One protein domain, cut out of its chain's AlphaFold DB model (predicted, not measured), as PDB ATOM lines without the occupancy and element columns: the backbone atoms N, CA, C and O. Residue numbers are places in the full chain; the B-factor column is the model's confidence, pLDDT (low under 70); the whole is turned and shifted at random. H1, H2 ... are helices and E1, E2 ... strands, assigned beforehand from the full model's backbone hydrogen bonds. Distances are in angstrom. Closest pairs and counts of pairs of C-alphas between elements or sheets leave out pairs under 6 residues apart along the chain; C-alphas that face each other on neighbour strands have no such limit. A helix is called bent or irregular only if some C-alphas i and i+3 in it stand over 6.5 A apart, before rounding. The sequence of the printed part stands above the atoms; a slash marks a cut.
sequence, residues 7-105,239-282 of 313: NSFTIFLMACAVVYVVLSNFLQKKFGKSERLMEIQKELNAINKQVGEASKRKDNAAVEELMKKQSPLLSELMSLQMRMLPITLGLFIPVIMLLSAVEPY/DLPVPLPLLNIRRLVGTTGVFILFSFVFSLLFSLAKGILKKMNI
ATOM      1  N   ASN A   7     220.649 345.984 269.781       83.31
ATOM      2  CA  ASN A   7     219.529 345.045 269.833       83.31
ATOM      3  C   ASN A   7     218.504 345.401 270.921       83.31
ATOM      4  O   ASN A   7     217.297 345.394 270.669       83.31
ATOM      5  N   SER A   8     218.969 345.731 272.129       87.25
ATOM      6  CA  SER A   8     218.108 346.136 273.248       87.25
ATOM      7  C   SER A   8     217.355 347.422 272.918       87.25
ATOM      8  O   SER A   8     216.153 347.529 273.174       87.25
ATOM      9  N   PHE A   9     218.037 348.372 272.276       86.94
ATOM     10  CA  PHE A   9     217.431 349.616 271.831       86.94
ATOM     11  C   PHE A   9     216.406 349.393 270.702       86.94
ATOM     12  O   PHE A   9     215.312 349.956 270.747       86.94
ATOM     13  N   THR A  10     216.665 348.486 269.751       88.81
ATOM     14  CA  THR A  10     215.669 348.076 268.743       88.81
ATOM     15  C   THR A  10     214.416 347.477 269.383       88.81
ATOM     16  O   THR A  10     213.298 347.819 268.988       88.81
ATOM     17  N   ILE A  11     214.571 346.608 270.389       90.81
ATOM     18  CA  ILE A  11     213.442 346.021 271.131       90.81
ATOM     19  C   ILE A  11     212.642 347.110 271.852       90.81
ATOM     20  O   ILE A  11     211.410 347.109 271.791       90.81
ATOM     21  N   PHE A  12     213.328 348.068 272.478       90.94
ATOM     22  CA  PHE A  12     212.695 349.228 273.097       90.94
ATOM     23  C   PHE A  12     211.875 350.045 272.081       90.94
ATOM     24  O   PHE A  12     210.693 350.305 272.320       90.94
ATOM     25  N   LEU A  13     212.438 350.359 270.908       91.50
ATOM     26  CA  LEU A  13     211.719 351.059 269.835       91.50
ATOM     27  C   LEU A  13     210.475 350.293 269.366       91.50
ATOM     28  O   LEU A  13     209.423 350.900 269.149       91.50
ATOM     29  N   MET A  14     210.565 348.964 269.233       92.88
ATOM     30  CA  MET A  14     209.415 348.123 268.889       92.88
ATOM     31  C   MET A  14     208.322 348.193 269.960       92.88
ATOM     32  O   MET A  14     207.148 348.347 269.622       92.88
ATOM     33  N   ALA A  15     208.686 348.137 271.244       93.50
ATOM     34  CA  ALA A  15     207.733 348.265 272.345       93.50
ATOM     35  C   ALA A  15     207.029 349.634 272.330       93.50
ATOM     36  O   ALA A  15     205.798 349.695 272.407       93.50
ATOM     37  N   CYS A  16     207.779 350.725 272.142       92.75
ATOM     38  CA  CYS A  16     207.220 352.068 271.980       92.75
ATOM     39  C   CYS A  16     206.268 352.154 270.780       92.75
ATOM     40  O   CYS A  16     205.194 352.743 270.899       92.75
ATOM     41  N   ALA A  17     206.618 351.543 269.644       94.06
ATOM     42  CA  ALA A  17     205.771 351.525 268.452       94.06
ATOM     43  C   ALA A  17     204.446 350.787 268.704       94.06
ATOM     44  O   ALA A  17     203.383 351.274 268.321       94.06
ATOM     45  N   VAL A  18     204.473 349.651 269.410       94.44
ATOM     46  CA  VAL A  18     203.254 348.920 269.797       94.44
ATOM     47  C   VAL A  18     202.377 349.765 270.723       94.44
ATOM     48  O   VAL A  18     201.179 349.910 270.467       94.44
ATOM     49  N   VAL A  19     202.961 350.365 271.765       94.44
ATOM     50  CA  VAL A  19     202.237 351.256 272.691       94.44
ATOM     51  C   VAL A  19     201.622 352.435 271.934       94.44
ATOM     52  O   VAL A  19     200.442 352.738 272.125       94.44
ATOM     53  N   TYR A  20     202.374 353.045 271.015       93.00
ATOM     54  CA  TYR A  20     201.891 354.115 270.147       93.00
ATOM     55  C   TYR A  20     200.711 353.664 269.278       93.00
ATOM     56  O   TYR A  20     199.695 354.354 269.227       93.00
ATOM     57  N   VAL A  21     200.789 352.495 268.637       93.69
ATOM     58  CA  VAL A  21     199.694 351.958 267.811       93.69
ATOM     59  C   VAL A  21     198.439 351.713 268.652       93.69
ATOM     60  O   VAL A  21     197.336 352.048 268.211       93.69
ATOM     61  N   VAL A  22     198.576 351.170 269.865       93.81
ATOM     62  CA  VAL A  22     197.445 350.944 270.782       93.81
ATOM     63  C   VAL A  22     196.820 352.270 271.219       93.81
ATOM     64  O   VAL A  22     195.601 352.431 271.112       93.81
ATOM     65  N   LEU A  23     197.636 353.238 271.644       93.25
ATOM     66  CA  LEU A  23     197.184 354.572 272.051       93.25
ATOM     67  C   LEU A  23     196.526 355.329 270.897       93.25
ATOM     68  O   LEU A  23     195.437 355.872 271.060       93.25
ATOM     69  N   SER A  24     197.138 355.318 269.714       90.31
ATOM     70  CA  SER A  24     196.601 355.956 268.511       90.31
ATOM     71  C   SER A  24     195.242 355.363 268.139       90.31
ATOM     72  O   SER A  24     194.275 356.097 267.946       90.31
ATOM     73  N   ASN A  25     195.105 354.032 268.162       90.44
ATOM     74  CA  ASN A  25     193.816 353.369 267.954       90.44
ATOM     75  C   ASN A  25     192.774 353.748 269.017       90.44
ATOM     76  O   ASN A  25     191.597 353.921 268.696       90.44
ATOM     77  N   PHE A  26     193.180 353.844 270.283       92.25
ATOM     78  CA  PHE A  26     192.293 354.247 271.372       92.25
ATOM     79  C   PHE A  26     191.791 355.686 271.182       92.25
ATOM     80  O   PHE A  26     190.585 355.931 271.255       92.25
ATOM     81  N   LEU A  27     192.687 356.620 270.852       91.31
ATOM     82  CA  LEU A  27     192.343 358.014 270.569       91.31
ATOM     83  C   LEU A  27     191.455 358.137 269.327       91.31
ATOM     84  O   LEU A  27     190.457 358.853 269.365       91.31
ATOM     85  N   GLN A  28     191.746 357.391 268.258       88.38
ATOM     86  CA  GLN A  28     190.907 357.346 267.056       88.38
ATOM     87  C   GLN A  28     189.490 356.865 267.347       88.38
ATOM     88  O   GLN A  28     188.533 357.456 266.855       88.38
ATOM     89  N   LYS A  29     189.324 355.842 268.189       88.44
ATOM     90  CA  LYS A  29     187.988 355.396 268.601       88.44
ATOM     91  C   LYS A  29     187.264 356.438 269.446       88.44
ATOM     92  O   LYS A  29     186.078 356.663 269.234       88.44
ATOM     93  N   LYS A  30     187.970 357.062 270.393       90.00
ATOM     94  CA  LYS A  30     187.377 358.003 271.351       90.00
ATOM     95  C   LYS A  30     186.992 359.339 270.712       90.00
ATOM     96  O   LYS A  30     185.936 359.874 271.028       90.00
ATOM     97  N   PHE A  31     187.825 359.867 269.819       87.62
ATOM     98  CA  PHE A  31     187.648 361.202 269.237       87.62
ATOM     99  C   PHE A  31     187.170 361.185 267.781       87.62
ATOM    100  O   PHE A  31     186.542 362.139 267.332       87.62
ATOM    101  N   GLY A  32     187.399 360.095 267.045       79.31
ATOM    102  CA  GLY A  32     187.192 360.047 265.597       79.31
ATOM    103  C   GLY A  32     185.747 359.907 265.120       79.31
ATOM    104  O   GLY A  32     185.555 359.729 263.925       79.31
ATOM    105  N   LYS A  33     184.731 359.954 266.001       87.62
ATOM    106  CA  LYS A  33     183.312 359.701 265.648       87.62
ATOM    107  C   LYS A  33     183.170 358.517 264.677       87.62
ATOM    108  O   LYS A  33     182.639 358.656 263.576       87.62
ATOM    109  N   SER A  34     183.702 357.358 265.076       83.56
ATOM    110  CA  SER A  34     183.906 356.214 264.169       83.56
ATOM    111  C   SER A  34     182.646 355.761 263.417       83.56
ATOM    112  O   SER A  34     182.747 355.296 262.283       83.56
ATOM    113  N   GLU A  35     181.465 355.960 264.005       89.00
ATOM    114  CA  GLU A  35     180.170 355.665 263.387       89.00
ATOM    115  C   GLU A  35     179.929 356.503 262.129       89.00
ATOM    116  O   GLU A  35     179.616 355.946 261.077       89.00
ATOM    117  N   ARG A  36     180.166 357.820 262.202       89.88
ATOM    118  CA  ARG A  36     179.972 358.731 261.069       89.88
ATOM    119  C   ARG A  36     180.970 358.455 259.948       89.88
ATOM    120  O   ARG A  36     180.597 358.454 258.782       89.88
ATOM    121  N   LEU A  37     182.222 358.143 260.289       88.19
ATOM    122  CA  LEU A  37     183.217 357.720 259.296       88.19
ATOM    123  C   LEU A  37     182.799 356.429 258.581       88.19
ATOM    124  O   LEU A  37     182.971 356.315 257.368       88.19
ATOM    125  N   MET A  38     182.237 355.464 259.313       88.50
ATOM    126  CA  MET A  38     181.766 354.208 258.731       88.50
ATOM    127  C   MET A  38     180.547 354.418 257.822       88.50
ATOM    128  O   MET A  38     180.434 353.751 256.796       88.50
ATOM    129  N   GLU A  39     179.647 355.335 258.176       93.56
ATOM    130  CA  GLU A  39     178.502 355.726 257.347       93.56
ATOM    131  C   GLU A  39     178.956 356.389 256.038       93.56
ATOM    132  O   GLU A  39     178.621 355.895 254.962       93.56
ATOM    133  N   ILE A  40     179.833 357.398 256.114       91.75
ATOM    134  CA  ILE A  40     180.396 358.077 254.934       91.75
ATOM    135  C   ILE A  40     181.124 357.082 254.022       91.75
ATOM    136  O   ILE A  40     180.972 357.125 252.804       91.75
ATOM    137  N   GLN A  41     181.892 356.138 254.579       90.25
ATOM    138  CA  GLN A  41     182.550 355.100 253.777       90.25
ATOM    139  C   GLN A  41     181.554 354.175 253.068       90.25
ATOM    140  O   GLN A  41     181.808 353.759 251.937       90.25
ATOM    141  N   LYS A  42     180.423 353.838 253.700       95.38
ATOM    142  CA  LYS A  42     179.363 353.046 253.055       95.38
ATOM    143  C   LYS A  42     178.719 353.819 251.906       95.38
ATOM    144  O   LYS A  42     178.565 353.246 250.829       95.38
ATOM    145  N   GLU A  43     178.405 355.097 252.110       94.12
ATOM    146  CA  GLU A  43     177.841 355.967 251.071       94.12
ATOM    147  C   GLU A  43     178.814 356.154 249.901       94.12
ATOM    148  O   GLU A  43     178.438 355.944 248.748       94.12
ATOM    149  N   LEU A  44     180.090 356.431 250.184       94.06
ATOM    150  CA  LEU A  44     181.136 356.538 249.163       94.06
ATOM    151  C   LEU A  44     181.310 355.235 248.375       94.06
ATOM    152  O   LEU A  44     181.444 355.277 247.155       94.06
ATOM    153  N   ASN A  45     181.273 354.072 249.032       95.31
ATOM    154  CA  ASN A  45     181.350 352.782 248.341       95.31
ATOM    155  C   ASN A  45     180.123 352.523 247.453       95.31
ATOM    156  O   ASN A  45     180.269 351.993 246.350       95.31
ATOM    157  N   ALA A  46     178.925 352.913 247.901       95.75
ATOM    158  CA  ALA A  46     177.711 352.821 247.096       95.75
ATOM    159  C   ALA A  46     177.777 353.744 245.865       95.75
ATOM    160  O   ALA A  46     177.499 353.292 244.753       95.75
ATOM    161  N   ILE A  47     178.222 354.993 246.040       94.12
ATOM    162  CA  ILE A  47     178.412 355.960 244.947       94.12
ATOM    163  C   ILE A  47     179.482 355.466 243.970       94.12
ATOM    164  O   ILE A  47     179.235 355.440 242.771       94.12
ATOM    165  N   ASN A  48     180.632 354.987 244.453       94.56
ATOM    166  CA  ASN A  48     181.695 354.445 243.598       94.56
ATOM    167  C   ASN A  48     181.208 353.265 242.745       94.56
ATOM    168  O   ASN A  48     181.589 353.140 241.580       94.56
ATOM    169  N   LYS A  49     180.327 352.415 243.291       96.69
ATOM    170  CA  LYS A  49     179.699 351.336 242.523       96.69
ATOM    171  C   LYS A  49     178.794 351.890 241.416       96.69
ATOM    172  O   LYS A  49     178.900 351.443 240.277       96.69
ATOM    173  N   GLN A  50     177.967 352.894 241.723       94.38
ATOM    174  CA  GLN A  50     177.099 353.552 240.737       94.38
ATOM    175  C   GLN A  50     177.902 354.276 239.648       94.38
ATOM    176  O   GLN A  50     177.567 354.157 238.472       94.38
ATOM    177  N   VAL A  51     178.998 354.950 240.010       93.81
ATOM    178  CA  VAL A  51     179.929 355.579 239.059       93.81
ATOM    179  C   VAL A  51     180.543 354.524 238.143       93.81
ATOM    180  O   VAL A  51     180.574 354.715 236.930       93.81
ATOM    181  N   GLY A  52     180.964 353.375 238.683       94.50
ATOM    182  CA  GLY A  52     181.473 352.260 237.884       94.50
ATOM    183  C   GLY A  52     180.439 351.702 236.896       94.50
ATOM    184  O   GLY A  52     180.780 351.371 235.761       94.50
ATOM    185  N   GLU A  53     179.165 351.631 237.288       95.75
ATOM    186  CA  GLU A  53     178.066 351.196 236.414       95.75
ATOM    187  C   GLU A  53     177.672 352.256 235.369       95.75
ATOM    188  O   GLU A  53     177.352 351.906 234.234       95.75
ATOM    189  N   ALA A  54     177.690 353.546 235.714       92.44
ATOM    190  CA  ALA A  54     177.427 354.655 234.790       92.44
ATOM    191  C   ALA A  54     178.569 354.835 233.775       92.44
ATOM    192  O   ALA A  54     178.324 354.987 232.579       92.44
ATOM    193  N   SER A  55     179.818 354.702 234.225       93.75
ATOM    194  CA  SER A  55     181.013 354.742 233.377       93.75
ATOM    195  C   SER A  55     181.032 353.592 232.365       93.75
ATOM    196  O   SER A  55     181.268 353.820 231.179       93.75
ATOM    197  N   LYS A  56     180.667 352.366 232.778       96.62
ATOM    198  CA  LYS A  56     180.473 351.232 231.851       96.62
ATOM    199  C   LYS A  56     179.387 351.501 230.805       96.62
ATOM    200  O   LYS A  56     179.503 351.028 229.679       96.62
ATOM    201  N   ARG A  57     178.357 352.271 231.169       95.44
ATOM    202  CA  ARG A  57     177.285 352.726 230.271       95.44
ATOM    203  C   ARG A  57     177.660 353.958 229.433       95.44
ATOM    204  O   ARG A  57     176.866 354.352 228.589       95.44
ATOM    205  N   LYS A  58     178.863 354.527 229.616       95.62
ATOM    206  CA  LYS A  58     179.352 355.763 228.971       95.62
ATOM    207  C   LYS A  58     178.435 356.979 229.170       95.62
ATOM    208  O   LYS A  58     178.419 357.888 228.343       95.62
ATOM    209  N   ASP A  59     177.684 357.004 230.268       95.69
ATOM    210  CA  ASP A  59     176.810 358.125 230.608       95.69
ATOM    211  C   ASP A  59     177.591 359.177 231.409       95.69
ATOM    212  O   ASP A  59     177.682 359.125 232.638       95.69
ATOM    213  N   ASN A  60     178.202 360.120 230.690       94.00
ATOM    214  CA  ASN A  60     179.043 361.158 231.287       94.00
ATOM    215  C   ASN A  60     178.256 362.109 232.205       94.00
ATOM    216  O   ASN A  60     178.817 362.602 233.181       94.00
ATOM    217  N   ALA A  61     176.966 362.335 231.931       94.75
ATOM    218  CA  ALA A  61     176.129 363.214 232.744       94.75
ATOM    219  C   ALA A  61     175.830 362.578 234.110       94.75
ATOM    220  O   ALA A  61     175.988 363.227 235.147       94.75
ATOM    221  N   ALA A  62     175.492 361.283 234.121       93.25
ATOM    222  CA  ALA A  62     175.295 360.533 235.360       93.25
ATOM    223  C   ALA A  62     176.586 360.427 236.187       93.25
ATOM    224  O   ALA A  62     176.549 360.514 237.415       93.25
ATOM    225  N   VAL A  63     177.744 360.273 235.531       93.62
ATOM    226  CA  VAL A  63     179.046 360.281 236.217       93.62
ATOM    227  C   VAL A  63     179.304 361.633 236.884       93.62
ATOM    228  O   VAL A  63     179.661 361.660 238.060       93.62
ATOM    229  N   GLU A  64     179.081 362.750 236.187       95.50
ATOM    230  CA  GLU A  64     179.302 364.087 236.752       95.50
ATOM    231  C   GLU A  64     178.383 364.370 237.954       95.50
ATOM    232  O   GLU A  64     178.835 364.899 238.973       95.50
ATOM    233  N   GLU A  65     177.106 363.971 237.885       95.38
ATOM    234  CA  GLU A  65     176.167 364.131 239.003       95.38
ATOM    235  C   GLU A  65     176.602 363.321 240.235       95.38
ATOM    236  O   GLU A  65     176.584 363.819 241.367       95.38
ATOM    237  N   LEU A  66     177.050 362.079 240.028       93.75
ATOM    238  CA  LEU A  66     177.542 361.223 241.104       93.75
ATOM    239  C   LEU A  66     178.848 361.756 241.709       93.75
ATOM    240  O   LEU A  66     179.004 361.724 242.931       93.75
ATOM    241  N   MET A  67     179.748 362.321 240.899       92.25
ATOM    242  CA  MET A  67     180.959 362.981 241.402       92.25
ATOM    243  C   MET A  67     180.633 364.247 242.208       92.25
ATOM    244  O   MET A  67     181.256 364.492 243.244       92.25
ATOM    245  N   LYS A  68     179.611 365.020 241.814       95.31
ATOM    246  CA  LYS A  68     179.124 366.160 242.614       95.31
ATOM    247  C   LYS A  68     178.599 365.720 243.981       95.31
ATOM    248  O   LYS A  68     178.866 366.410 244.959       95.31
ATOM    249  N   LYS A  69     177.926 364.566 244.075       93.50
ATOM    250  CA  LYS A  69     177.500 363.966 245.360       93.50
ATOM    251  C   LYS A  69     178.670 363.401 246.171       93.50
ATOM    252  O   LYS A  69     178.627 363.413 247.397       93.50
ATOM    253  N   GLN A  70     179.729 362.951 245.505       93.69
ATOM    254  CA  GLN A  70     180.941 362.452 246.151       93.69
ATOM    255  C   GLN A  70     181.751 363.569 246.828       93.69
ATOM    256  O   GLN A  70     182.300 363.363 247.909       93.69
ATOM    257  N   SER A  71     181.808 364.757 246.217       94.56
ATOM    258  CA  SER A  71     182.576 365.910 246.710       94.56
ATOM    259  C   SER A  71     182.275 366.315 248.169       94.56
ATOM    260  O   SER A  71     183.217 366.375 248.964       94.56
ATOM    261  N   PRO A  72     181.011 366.535 248.596       94.69
ATOM    262  CA  PRO A  72     180.717 366.901 249.982       94.69
ATOM    263  C   PRO A  72     181.069 365.784 250.971       94.69
ATOM    264  O   PRO A  72     181.556 366.081 252.057       94.69
ATOM    265  N   LEU A  73     180.908 364.512 250.587       93.50
ATOM    266  CA  LEU A  73     181.287 363.369 251.425       93.50
ATOM    267  C   LEU A  73     182.806 363.255 251.590       93.50
ATOM    268  O   LEU A  73     183.292 362.979 252.686       93.50
ATOM    269  N   LEU A  74     183.566 363.505 250.519       92.44
ATOM    270  CA  LEU A  74     185.027 363.572 250.578       92.44
ATOM    271  C   LEU A  74     185.499 364.743 251.443       92.44
ATOM    272  O   LEU A  74     186.410 364.567 252.250       92.44
ATOM    273  N   SER A  75     184.863 365.911 251.317       95.00
ATOM    274  CA  SER A  75     185.152 367.078 252.155       95.00
ATOM    275  C   SER A  75     184.845 366.805 253.632       95.00
ATOM    276  O   SER A  75     185.672 367.095 254.498       95.00
ATOM    277  N   GLU A  76     183.712 366.159 253.941       93.38
ATOM    278  CA  GLU A  76     183.372 365.752 255.310       93.38
ATOM    279  C   GLU A  76     184.414 364.766 255.859       93.38
ATOM    280  O   GLU A  76     184.934 364.970 256.960       93.38
ATOM    281  N   LEU A  77     184.803 363.757 255.071       91.06
ATOM    282  CA  LEU A  77     185.840 362.788 255.434       91.06
ATOM    283  C   LEU A  77     187.196 363.459 255.688       91.06
ATOM    284  O   LEU A  77     187.829 363.180 256.710       91.06
ATOM    285  N   MET A  78     187.623 364.377 254.815       90.50
ATOM    286  CA  MET A  78     188.844 365.160 255.013       90.50
ATOM    287  C   MET A  78     188.754 366.032 256.264       90.50
ATOM    288  O   MET A  78     189.701 366.077 257.043       90.50
ATOM    289  N   SER A  79     187.616 366.680 256.519       93.12
ATOM    290  CA  SER A  79     187.431 367.507 257.715       93.12
ATOM    291  C   SER A  79     187.529 366.683 259.007       93.12
ATOM    292  O   SER A  79     188.132 367.126 259.987       93.12
ATOM    293  N   LEU A  80     186.997 365.455 259.002       88.88
ATOM    294  CA  LEU A  80     187.101 364.519 260.119       88.88
ATOM    295  C   LEU A  80     188.549 364.057 260.324       88.88
ATOM    296  O   LEU A  80     189.017 364.022 261.463       88.88
ATOM    297  N   GLN A  81     189.281 363.773 259.243       87.56
ATOM    298  CA  GLN A  81     190.712 363.459 259.311       87.56
ATOM    299  C   GLN A  81     191.535 364.644 259.838       87.56
ATOM    300  O   GLN A  81     192.362 364.463 260.731       87.56
ATOM    301  N   MET A  82     191.260 365.866 259.373       91.56
ATOM    302  CA  MET A  82     191.952 367.082 259.815       91.56
ATOM    303  C   MET A  82     191.719 367.392 261.295       91.56
ATOM    304  O   MET A  82     192.619 367.904 261.951       91.56
ATOM    305  N   ARG A  83     190.554 367.045 261.858       89.69
ATOM    306  CA  ARG A  83     190.302 367.166 263.307       89.69
ATOM    307  C   ARG A  83     191.118 366.180 264.139       89.69
ATOM    308  O   ARG A  83     191.484 366.495 265.268       89.69
ATOM    309  N   MET A  84     191.403 364.998 263.595       88.56
ATOM    310  CA  MET A  84     192.217 363.982 264.267       88.56
ATOM    311  C   MET A  84     193.714 364.283 264.184       88.56
ATOM    312  O   MET A  84     194.447 363.954 265.116       88.56
ATOM    313  N   LEU A  85     194.156 364.941 263.110       91.12
ATOM    314  CA  LEU A  85     195.560 365.256 262.856       91.12
ATOM    315  C   LEU A  85     196.272 365.977 264.020       91.12
ATOM    316  O   LEU A  85     197.313 365.472 264.443       91.12
ATOM    317  N   PRO A  86     195.756 367.080 264.607       92.12
ATOM    318  CA  PRO A  86     196.433 367.753 265.717       92.12
ATOM    319  C   PRO A  86     196.500 366.885 266.977       92.12
ATOM    320  O   PRO A  86     197.478 366.963 267.714       92.12
ATOM    321  N   ILE A  87     195.513 366.009 267.207       90.94
ATOM    322  CA  ILE A  87     195.525 365.064 268.333       90.94
ATOM    323  C   ILE A  87     196.634 364.028 268.127       90.94
ATOM    324  O   ILE A  87     197.420 363.765 269.035       90.94
ATOM    325  N   THR A  88     196.730 363.456 266.922       87.88
ATOM    326  CA  THR A  88     197.794 362.497 266.599       87.88
ATOM    327  C   THR A  88     199.173 363.144 266.612       87.88
ATOM    328  O   THR A  88     200.113 362.537 267.114       87.88
ATOM    329  N   LEU A  89     199.291 364.381 266.123       91.62
ATOM    330  CA  LEU A  89     200.544 365.133 266.117       91.62
ATOM    331  C   LEU A  89     200.978 365.487 267.545       91.62
ATOM    332  O   LEU A  89     202.139 365.295 267.891       91.62
ATOM    333  N   GLY A  90     200.036 365.906 268.394       93.62
ATOM    334  CA  GLY A  90     200.281 366.177 269.810       93.62
ATOM    335  C   GLY A  90     200.752 364.950 270.594       93.62
ATOM    336  O   GLY A  90     201.529 365.099 271.528       93.62
ATOM    337  N   LEU A  91     200.349 363.737 270.195       91.75
ATOM    338  CA  LEU A  91     200.906 362.491 270.739       91.75
ATOM    339  C   LEU A  91     202.282 362.158 270.138       91.75
ATOM    340  O   LEU A  91     203.140 361.614 270.824       91.75
ATOM    341  N   PHE A  92     202.490 362.449 268.856       89.75
ATOM    342  CA  PHE A  92     203.688 362.051 268.120       89.75
ATOM    343  C   PHE A  92     204.922 362.887 268.487       89.75
ATOM    344  O   PHE A  92     206.001 362.326 268.658       89.75
ATOM    345  N   ILE A  93     204.765 364.201 268.680       92.69
ATOM    346  CA  ILE A  93     205.854 365.115 269.069       92.69
ATOM    347  C   ILE A  93     206.583 364.667 270.349       92.69
ATOM    348  O   ILE A  93     207.799 364.491 270.282       92.69
ATOM    349  N   PRO A  94     205.914 364.437 271.499       92.56
ATOM    350  CA  PRO A  94     206.612 364.045 272.723       92.56
ATOM    351  C   PRO A  94     207.279 362.676 272.595       92.56
ATOM    352  O   PRO A  94     208.328 362.458 273.194       92.56
ATOM    353  N   VAL A  95     206.717 361.767 271.788       90.88
ATOM    354  CA  VAL A  95     207.355 360.478 271.502       90.88
ATOM    355  C   VAL A  95     208.642 360.687 270.712       90.88
ATOM    356  O   VAL A  95     209.661 360.144 271.113       90.88
ATOM    357  N   ILE A  96     208.644 361.508 269.654       89.12
ATOM    358  CA  ILE A  96     209.883 361.816 268.920       89.12
ATOM    359  C   ILE A  96     210.910 362.471 269.841       89.12
ATOM    360  O   ILE A  96     212.056 362.039 269.857       89.12
ATOM    361  N   MET A  97     210.511 363.473 270.631       90.50
ATOM    362  CA  MET A  97     211.431 364.146 271.554       90.50
ATOM    363  C   MET A  97     212.047 363.166 272.555       90.50
ATOM    364  O   MET A  97     213.246 363.227 272.811       90.50
ATOM    365  N   LEU A  98     211.244 362.239 273.089       90.12
ATOM    366  CA  LEU A  98     211.732 361.181 273.968       90.12
ATOM    367  C   LEU A  98     212.700 360.243 273.238       90.12
ATOM    368  O   LEU A  98     213.746 359.918 273.784       90.12
ATOM    369  N   LEU A  99     212.374 359.818 272.014       88.25
ATOM    370  CA  LEU A  99     213.235 358.930 271.231       88.25
ATOM    371  C   LEU A  99     214.583 359.577 270.904       88.25
ATOM    372  O   LEU A  99     215.605 358.914 271.039       88.25
ATOM    373  N   SER A 100     214.591 360.863 270.548       83.75
ATOM    374  CA  SER A 100     215.824 361.619 270.316       83.75
ATOM    375  C   SER A 100     216.641 361.812 271.595       83.75
ATOM    376  O   SER A 100     217.862 361.767 271.546       83.75
ATOM    377  N   ALA A 101     215.994 361.991 272.751       84.88
ATOM    378  CA  ALA A 101     216.690 362.159 274.029       84.88
ATOM    379  C   ALA A 101     217.292 360.853 274.581       84.88
ATOM    380  O   ALA A 101     218.220 360.900 275.384       84.88
ATOM    381  N   VAL A 102     216.747 359.699 274.189       85.50
ATOM    382  CA  VAL A 102     217.180 358.367 274.656       85.50
ATOM    383  C   VAL A 102     218.100 357.686 273.632       85.50
ATOM    384  O   VAL A 102     218.529 356.556 273.845       85.50
ATOM    385  N   GLU A 103     218.424 358.348 272.518       82.38
ATOM    386  CA  GLU A 103     219.314 357.795 271.500       82.38
ATOM    387  C   GLU A 103     220.730 357.610 272.084       82.38
ATOM    388  O   GLU A 103     221.396 358.598 272.400       82.38
ATOM    389  N   PRO A 104     221.209 356.360 272.249       70.94
ATOM    390  CA  PRO A 104     222.434 356.084 273.004       70.94
ATOM    391  C   PRO A 104     223.685 356.648 272.322       70.94
ATOM    392  O   PRO A 104     224.703 356.851 272.973       70.94
ATOM    393  N   TYR A 105     223.595 356.926 271.024       69.69
ATOM    394  CA  TYR A 105     224.719 357.330 270.191       69.69
ATOM    395  C   TYR A 105     224.981 358.841 270.170       69.69
ATOM    396  O   TYR A 105     225.987 359.247 269.609       69.69
ATOM    397  N   ASP A 239     219.005 347.701 258.625       86.50
ATOM    398  CA  ASP A 239     219.004 347.143 257.283       86.50
ATOM    399  C   ASP A 239     217.735 346.314 257.081       86.50
ATOM    400  O   ASP A 239     217.413 345.404 257.849       86.50
ATOM    401  N   LEU A 240     216.982 346.650 256.038       87.25
ATOM    402  CA  LEU A 240     215.777 345.929 255.670       87.25
ATOM    403  C   LEU A 240     216.160 344.652 254.911       87.25
ATOM    404  O   LEU A 240     217.029 344.694 254.034       87.25
ATOM    405  N   PRO A 241     215.479 343.521 255.170       86.88
ATOM    406  CA  PRO A 241     215.747 342.274 254.454       86.88
ATOM    407  C   PRO A 241     215.413 342.382 252.958       86.88
ATOM    408  O   PRO A 241     215.983 341.664 252.140       86.88
ATOM    409  N   VAL A 242     214.495 343.285 252.598       88.00
ATOM    410  CA  VAL A 242     214.064 343.571 251.227       88.00
ATOM    411  C   VAL A 242     213.909 345.091 251.083       88.00
ATOM    412  O   VAL A 242     213.340 345.712 251.986       88.00
ATOM    413  N   PRO A 243     214.390 345.714 249.989       86.81
ATOM    414  CA  PRO A 243     214.218 347.147 249.773       86.81
ATOM    415  C   PRO A 243     212.737 347.521 249.632       86.81
ATOM    416  O   PRO A 243     211.946 346.780 249.043       86.81
ATOM    417  N   LEU A 244     212.355 348.695 250.144       82.19
ATOM    418  CA  LEU A 244     210.984 349.193 250.002       82.19
ATOM    419  C   LEU A 244     210.677 349.477 248.517       82.19
ATOM    420  O   LEU A 244     211.371 350.298 247.913       82.19
ATOM    421  N   PRO A 245     209.625 348.880 247.924       77.44
ATOM    422  CA  PRO A 245     209.419 348.864 246.471       77.44
ATOM    423  C   PRO A 245     209.195 350.244 245.834       77.44
ATOM    424  O   PRO A 245     209.407 350.395 244.638       77.44
ATOM    425  N   LEU A 246     208.779 351.252 246.609       82.12
ATOM    426  CA  LEU A 246     208.526 352.608 246.100       82.12
ATOM    427  C   LEU A 246     209.742 353.537 246.176       82.12
ATOM    428  O   LEU A 246     209.830 354.479 245.400       82.12
ATOM    429  N   LEU A 247     210.651 353.302 247.125       83.38
ATOM    430  CA  LEU A 247     211.749 354.226 247.426       83.38
ATOM    431  C   LEU A 247     213.131 353.597 247.206       83.38
ATOM    432  O   LEU A 247     214.133 354.297 247.282       83.38
ATOM    433  N   ASN A 248     213.194 352.281 246.962       84.25
ATOM    434  CA  ASN A 248     214.429 351.497 246.877       84.25
ATOM    435  C   ASN A 248     215.377 351.709 248.080       84.25
ATOM    436  O   ASN A 248     216.597 351.609 247.970       84.25
ATOM    437  N   ILE A 249     214.808 352.019 249.250       84.06
ATOM    438  CA  ILE A 249     215.562 352.217 250.488       84.06
ATOM    439  C   ILE A 249     215.842 350.841 251.088       84.06
ATOM    440  O   ILE A 249     214.908 350.100 251.402       84.06
ATOM    441  N   ARG A 250     217.129 350.511 251.240       86.81
ATOM    442  CA  ARG A 250     217.603 349.273 251.880       86.81
ATOM    443  C   ARG A 250     218.001 349.474 253.344       86.81
ATOM    444  O   ARG A 250     217.850 348.549 254.130       86.81
ATOM    445  N   ARG A 251     218.452 350.677 253.706       85.12
ATOM    446  CA  ARG A 251     218.877 351.044 255.061       85.12
ATOM    447  C   ARG A 251     218.072 352.235 255.552       85.12
ATOM    448  O   ARG A 251     218.033 353.265 254.882       85.12
ATOM    449  N   LEU A 252     217.437 352.098 256.710       87.06
ATOM    450  CA  LEU A 252     216.823 353.222 257.411       87.06
ATOM    451  C   LEU A 252     217.817 353.764 258.424       87.06
ATOM    452  O   LEU A 252     218.245 353.021 259.302       87.06
ATOM    453  N   VAL A 253     218.165 355.039 258.287       84.12
ATOM    454  CA  VAL A 253     219.072 355.748 259.192       84.12
ATOM    455  C   VAL A 253     218.243 356.604 260.150       84.12
ATOM    456  O   VAL A 253     217.318 357.300 259.727       84.12
ATOM    457  N   GLY A 254     218.576 356.541 261.435       85.44
ATOM    458  CA  GLY A 254     217.940 357.290 262.508       85.44
ATOM    459  C   GLY A 254     216.800 356.543 263.202       85.44
ATOM    460  O   GLY A 254     216.033 355.773 262.611       85.44
ATOM    461  N   THR A 255     216.650 356.830 264.490       89.12
ATOM    462  CA  THR A 255     215.648 356.240 265.392       89.12
ATOM    463  C   THR A 255     214.219 356.533 264.952       89.12
ATOM    464  O   THR A 255     213.378 355.632 264.897       89.12
ATOM    465  N   THR A 256     213.962 357.771 264.528       88.94
ATOM    466  CA  THR A 256     212.659 358.225 264.028       88.94
ATOM    467  C   THR A 256     212.195 357.439 262.802       88.94
ATOM    468  O   THR A 256     211.044 357.007 262.748       88.94
ATOM    469  N   GLY A 257     213.078 357.212 261.822       89.00
ATOM    470  CA  GLY A 257     212.729 356.493 260.591       89.00
ATOM    471  C   GLY A 257     212.324 355.045 260.869       89.00
ATOM    472  O   GLY A 257     211.303 354.563 260.371       89.00
ATOM    473  N   VAL A 258     213.080 354.372 261.737       90.88
ATOM    474  CA  VAL A 258     212.790 352.996 262.156       90.88
ATOM    475  C   VAL A 258     211.510 352.921 262.990       90.88
ATOM    476  O   VAL A 258     210.679 352.039 262.764       90.88
ATOM    477  N   PHE A 259     211.296 353.869 263.904       92.50
ATOM    478  CA  PHE A 259     210.068 353.948 264.695       92.50
ATOM    479  C   PHE A 259     208.817 354.113 263.821       92.50
ATOM    480  O   PHE A 259     207.808 353.438 264.051       92.50
ATOM    481  N   ILE A 260     208.879 354.971 262.796       90.56
ATOM    482  CA  ILE A 260     207.788 355.157 261.829       90.56
ATOM    483  C   ILE A 260     207.510 353.848 261.085       90.56
ATOM    484  O   ILE A 260     206.348 353.440 260.990       90.56
ATOM    485  N   LEU A 261     208.553 353.164 260.602       91.50
ATOM    486  CA  LEU A 261     208.395 351.886 259.908       91.50
ATOM    487  C   LEU A 261     207.722 350.842 260.807       91.50
ATOM    488  O   LEU A 261     206.736 350.228 260.398       91.50
ATOM    489  N   PHE A 262     208.213 350.647 262.032       93.31
ATOM    490  CA  PHE A 262     207.624 349.681 262.960       93.31
ATOM    491  C   PHE A 262     206.186 350.039 263.317       93.31
ATOM    492  O   PHE A 262     205.318 349.170 263.288       93.31
ATOM    493  N   SER A 263     205.898 351.316 263.569       91.94
ATOM    494  CA  SER A 263     204.535 351.782 263.834       91.94
ATOM    495  C   SER A 263     203.597 351.479 262.665       91.94
ATOM    496  O   SER A 263     202.468 351.029 262.871       91.94
ATOM    497  N   PHE A 264     204.066 351.663 261.429       91.56
ATOM    498  CA  PHE A 264     203.309 351.324 260.227       91.56
ATOM    499  C   PHE A 264     203.063 349.812 260.106       91.56
ATOM    500  O   PHE A 264     201.916 349.390 259.948       91.56
ATOM    501  N   VAL A 265     204.110 348.992 260.245       92.12
ATOM    502  CA  VAL A 265     204.010 347.523 260.175       92.12
ATOM    503  C   VAL A 265     203.072 346.987 261.257       92.12
ATOM    504  O   VAL A 265     202.157 346.221 260.953       92.12
ATOM    505  N   PHE A 266     203.222 347.429 262.508       94.38
ATOM    506  CA  PHE A 266     202.338 347.018 263.597       94.38
ATOM    507  C   PHE A 266     200.901 347.497 263.394       94.38
ATOM    508  O   PHE A 266     199.974 346.750 263.698       94.38
ATOM    509  N   SER A 267     200.685 348.690 262.836       90.88
ATOM    510  CA  SER A 267     199.343 349.169 262.486       90.88
ATOM    511  C   SER A 267     198.673 348.272 261.435       90.88
ATOM    512  O   SER A 267     197.511 347.886 261.600       90.88
ATOM    513  N   LEU A 268     199.412 347.857 260.399       91.50
ATOM    514  CA  LEU A 268     198.923 346.904 259.397       91.50
ATOM    515  C   LEU A 268     198.603 345.541 260.018       91.50
ATOM    516  O   LEU A 268     197.504 345.023 259.813       91.50
ATOM    517  N   LEU A 269     199.519 344.984 260.816       93.38
ATOM    518  CA  LEU A 269     199.313 343.709 261.509       93.38
ATOM    519  C   LEU A 269     198.101 343.767 262.440       93.38
ATOM    520  O   LEU A 269     197.278 342.856 262.446       93.38
ATOM    521  N   PHE A 270     197.940 344.863 263.179       91.75
ATOM    522  CA  PHE A 270     196.806 345.074 264.070       91.75
ATOM    523  C   PHE A 270     195.478 345.182 263.308       91.75
ATOM    524  O   PHE A 270     194.459 344.642 263.747       91.75
ATOM    525  N   SER A 271     195.480 345.839 262.144       89.19
ATOM    526  CA  SER A 271     194.320 345.920 261.250       89.19
ATOM    527  C   SER A 271     193.933 344.543 260.694       89.19
ATOM    528  O   SER A 271     192.768 344.141 260.777       89.19
ATOM    529  N   LEU A 272     194.914 343.772 260.209       92.31
ATOM    530  CA  LEU A 272     194.714 342.407 259.715       92.31
ATOM    531  C   LEU A 272     194.206 341.474 260.821       92.31
ATOM    532  O   LEU A 272     193.219 340.769 260.614       92.31
ATOM    533  N   ALA A 273     194.812 341.522 262.010       91.31
ATOM    534  CA  ALA A 273     194.405 340.725 263.165       91.31
ATOM    535  C   ALA A 273     192.951 341.008 263.567       91.31
ATOM    536  O   ALA A 273     192.174 340.075 263.757       91.31
ATOM    537  N   LYS A 274     192.534 342.282 263.611       88.12
ATOM    538  CA  LYS A 274     191.122 342.649 263.833       88.12
ATOM    539  C   LYS A 274     190.198 342.083 262.755       88.12
ATOM    540  O   LYS A 274     189.106 341.618 263.076       88.12
ATOM    541  N   GLY A 275     190.612 342.131 261.489       88.38
ATOM    542  CA  GLY A 275     189.852 341.572 260.372       88.38
ATOM    543  C   GLY A 275     189.664 340.058 260.489       88.38
ATOM    544  O   GLY A 275     188.550 339.563 260.304       88.38
ATOM    545  N   ILE A 276     190.727 339.335 260.850       90.06
ATOM    546  CA  ILE A 276     190.697 337.887 261.087       90.06
ATOM    547  C   ILE A 276     189.825 337.566 262.299       90.06
ATOM    548  O   ILE A 276     188.918 336.755 262.169       90.06
ATOM    549  N   LEU A 277     190.011 338.245 263.436       88.06
ATOM    550  CA  LEU A 277     189.192 338.045 264.636       88.06
ATOM    551  C   LEU A 277     187.703 338.285 264.362       88.06
ATOM    552  O   LEU A 277     186.868 337.506 264.805       88.06
ATOM    553  N   LYS A 278     187.354 339.307 263.570       86.12
ATOM    554  CA  LYS A 278     185.961 339.563 263.167       86.12
ATOM    555  C   LYS A 278     185.386 338.435 262.302       86.12
ATOM    556  O   LYS A 278     184.213 338.112 262.452       86.12
ATOM    557  N   LYS A 279     186.192 337.843 261.413       85.00
ATOM    558  CA  LYS A 279     185.795 336.684 260.593       85.00
ATOM    559  C   LYS A 279     185.740 335.388 261.400       85.00
ATOM    560  O   LYS A 279     184.878 334.564 261.139       85.00
ATOM    561  N   MET A 280     186.639 335.210 262.366       84.31
ATOM    562  CA  MET A 280     186.667 334.055 263.264       84.31
ATOM    563  C   MET A 280     185.579 334.116 264.330       84.31
ATOM    564  O   MET A 280     185.209 333.073 264.848       84.31
ATOM    565  N   ASN A 281     184.980 335.285 264.581       60.06
ATOM    566  CA  ASN A 281     183.753 335.416 265.373       60.06
ATOM    567  C   ASN A 281     182.497 334.876 264.639       60.06
ATOM    568  O   ASN A 281     181.384 335.369 264.812       60.06
ATOM    569  N   ILE A 282     182.697 333.845 263.812       55.31
ATOM    570  CA  ILE A 282     181.760 332.760 263.543       55.31
ATOM    571  C   ILE A 282     181.522 332.058 264.896       55.31
ATOM    572  O   ILE A 282     182.353 331.299 265.380       55.31
TER     573      ILE A 282
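What this domain is: This is residues 7 to 105 and 239 to 282 of the 313 residues of an uncharacterized protein of uncultured archaeon (UniProt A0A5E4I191). Two helical runs lie side by side and bend together into a wide, open bow: H1 and H2 make one, and the bent helix H3 folds back beside them as the other, H3a beside H2 and H3b beside H1. H4 crosses H1 steeply on the inner side of the bow, and residues 271 to 282 stick out beyond it; a loop, residues 239 to 250, leads through E1 to the first residue of H4. The printed part has 143 residues, with four named helices and one named strand in the order H1, H2, H3, E1, H4. It is mostly helix and loose, with a radius of gyration of the C-alphas of 20.2 A and spans of 62 by 36 by 35 A.

How they stand to each other: H1, residues 7 to 31, and H2, residues 34 to 56, are joined by a tight link and are close but not clearly touching, about perpendicular at 86 degrees. By its hydrogen bonds H3, residues 60 to 101, was assigned as one helix, but it is bent: C-alphas 83 and 86 are 6.6 A apart, and its arms H3a, residues 60 to 83, and H3b, residues 86 to 101, stand at a steep tilt of 51 degrees. H3a has a kink of 28 degrees near residue 69. H2 and H3a form a helical hairpin and touch at a shallow tilt of 21 degrees, opposite ways; their closest C-alphas, those of Val 51 and Val 63, are 5.6 A apart. H1 and H3b are close but not clearly touching, at a shallow tilt of 15 degrees, opposite ways; their closest C-alphas, those of Ser 24 and Thr 88, are 6.9 A apart. H4, residues 255 to 280, touches H1 with residues 255 to 267 alone, at a steep tilt of 56 degrees, the same way; the closest C-alphas, those of Ala 17 and Ser 263, are 4.8 A apart. H4 also touches H3b, with residues 255 and 256 alone, at a steep tilt of 50 degrees, opposite ways; the closest C-alphas, those of Ile 96 and Thr 256, are 6.7 A apart. The helix packing is mostly crossed, but only just: of three pairs that touch, one is at a shallow tilt. H2 and H4 are apart. E1, residues 251 to 253, pairs with no named strand. Every O i to N i+4 pair is within hydrogen-bond range in H1, H2 and H4, against 18 of 20 in H3a and 10 of 12 in H3b.

Where its parts are: H1 begins at C-alpha 7 (219.529, 345.045, 269.833) and is 35.7 A long. H2 is 32.9 A long, H3a 34.5 A and H3b 22.6 A. After E1, H4 is 36.6 A long and ends at C-alpha 280 (186.667, 334.055, 263.264).

The domain as a whole: The two C-alphas farthest apart, those of Asp 59 and Pro 104, are 62.3 A apart. Residues 106 to 238 are not printed, and C-alphas 105 and 239 are 17.4 A apart across the cut. The links printed whole are tight. The mean pLDDT of the printed part is 89.8; residues 105, 281 and 282 are under 70.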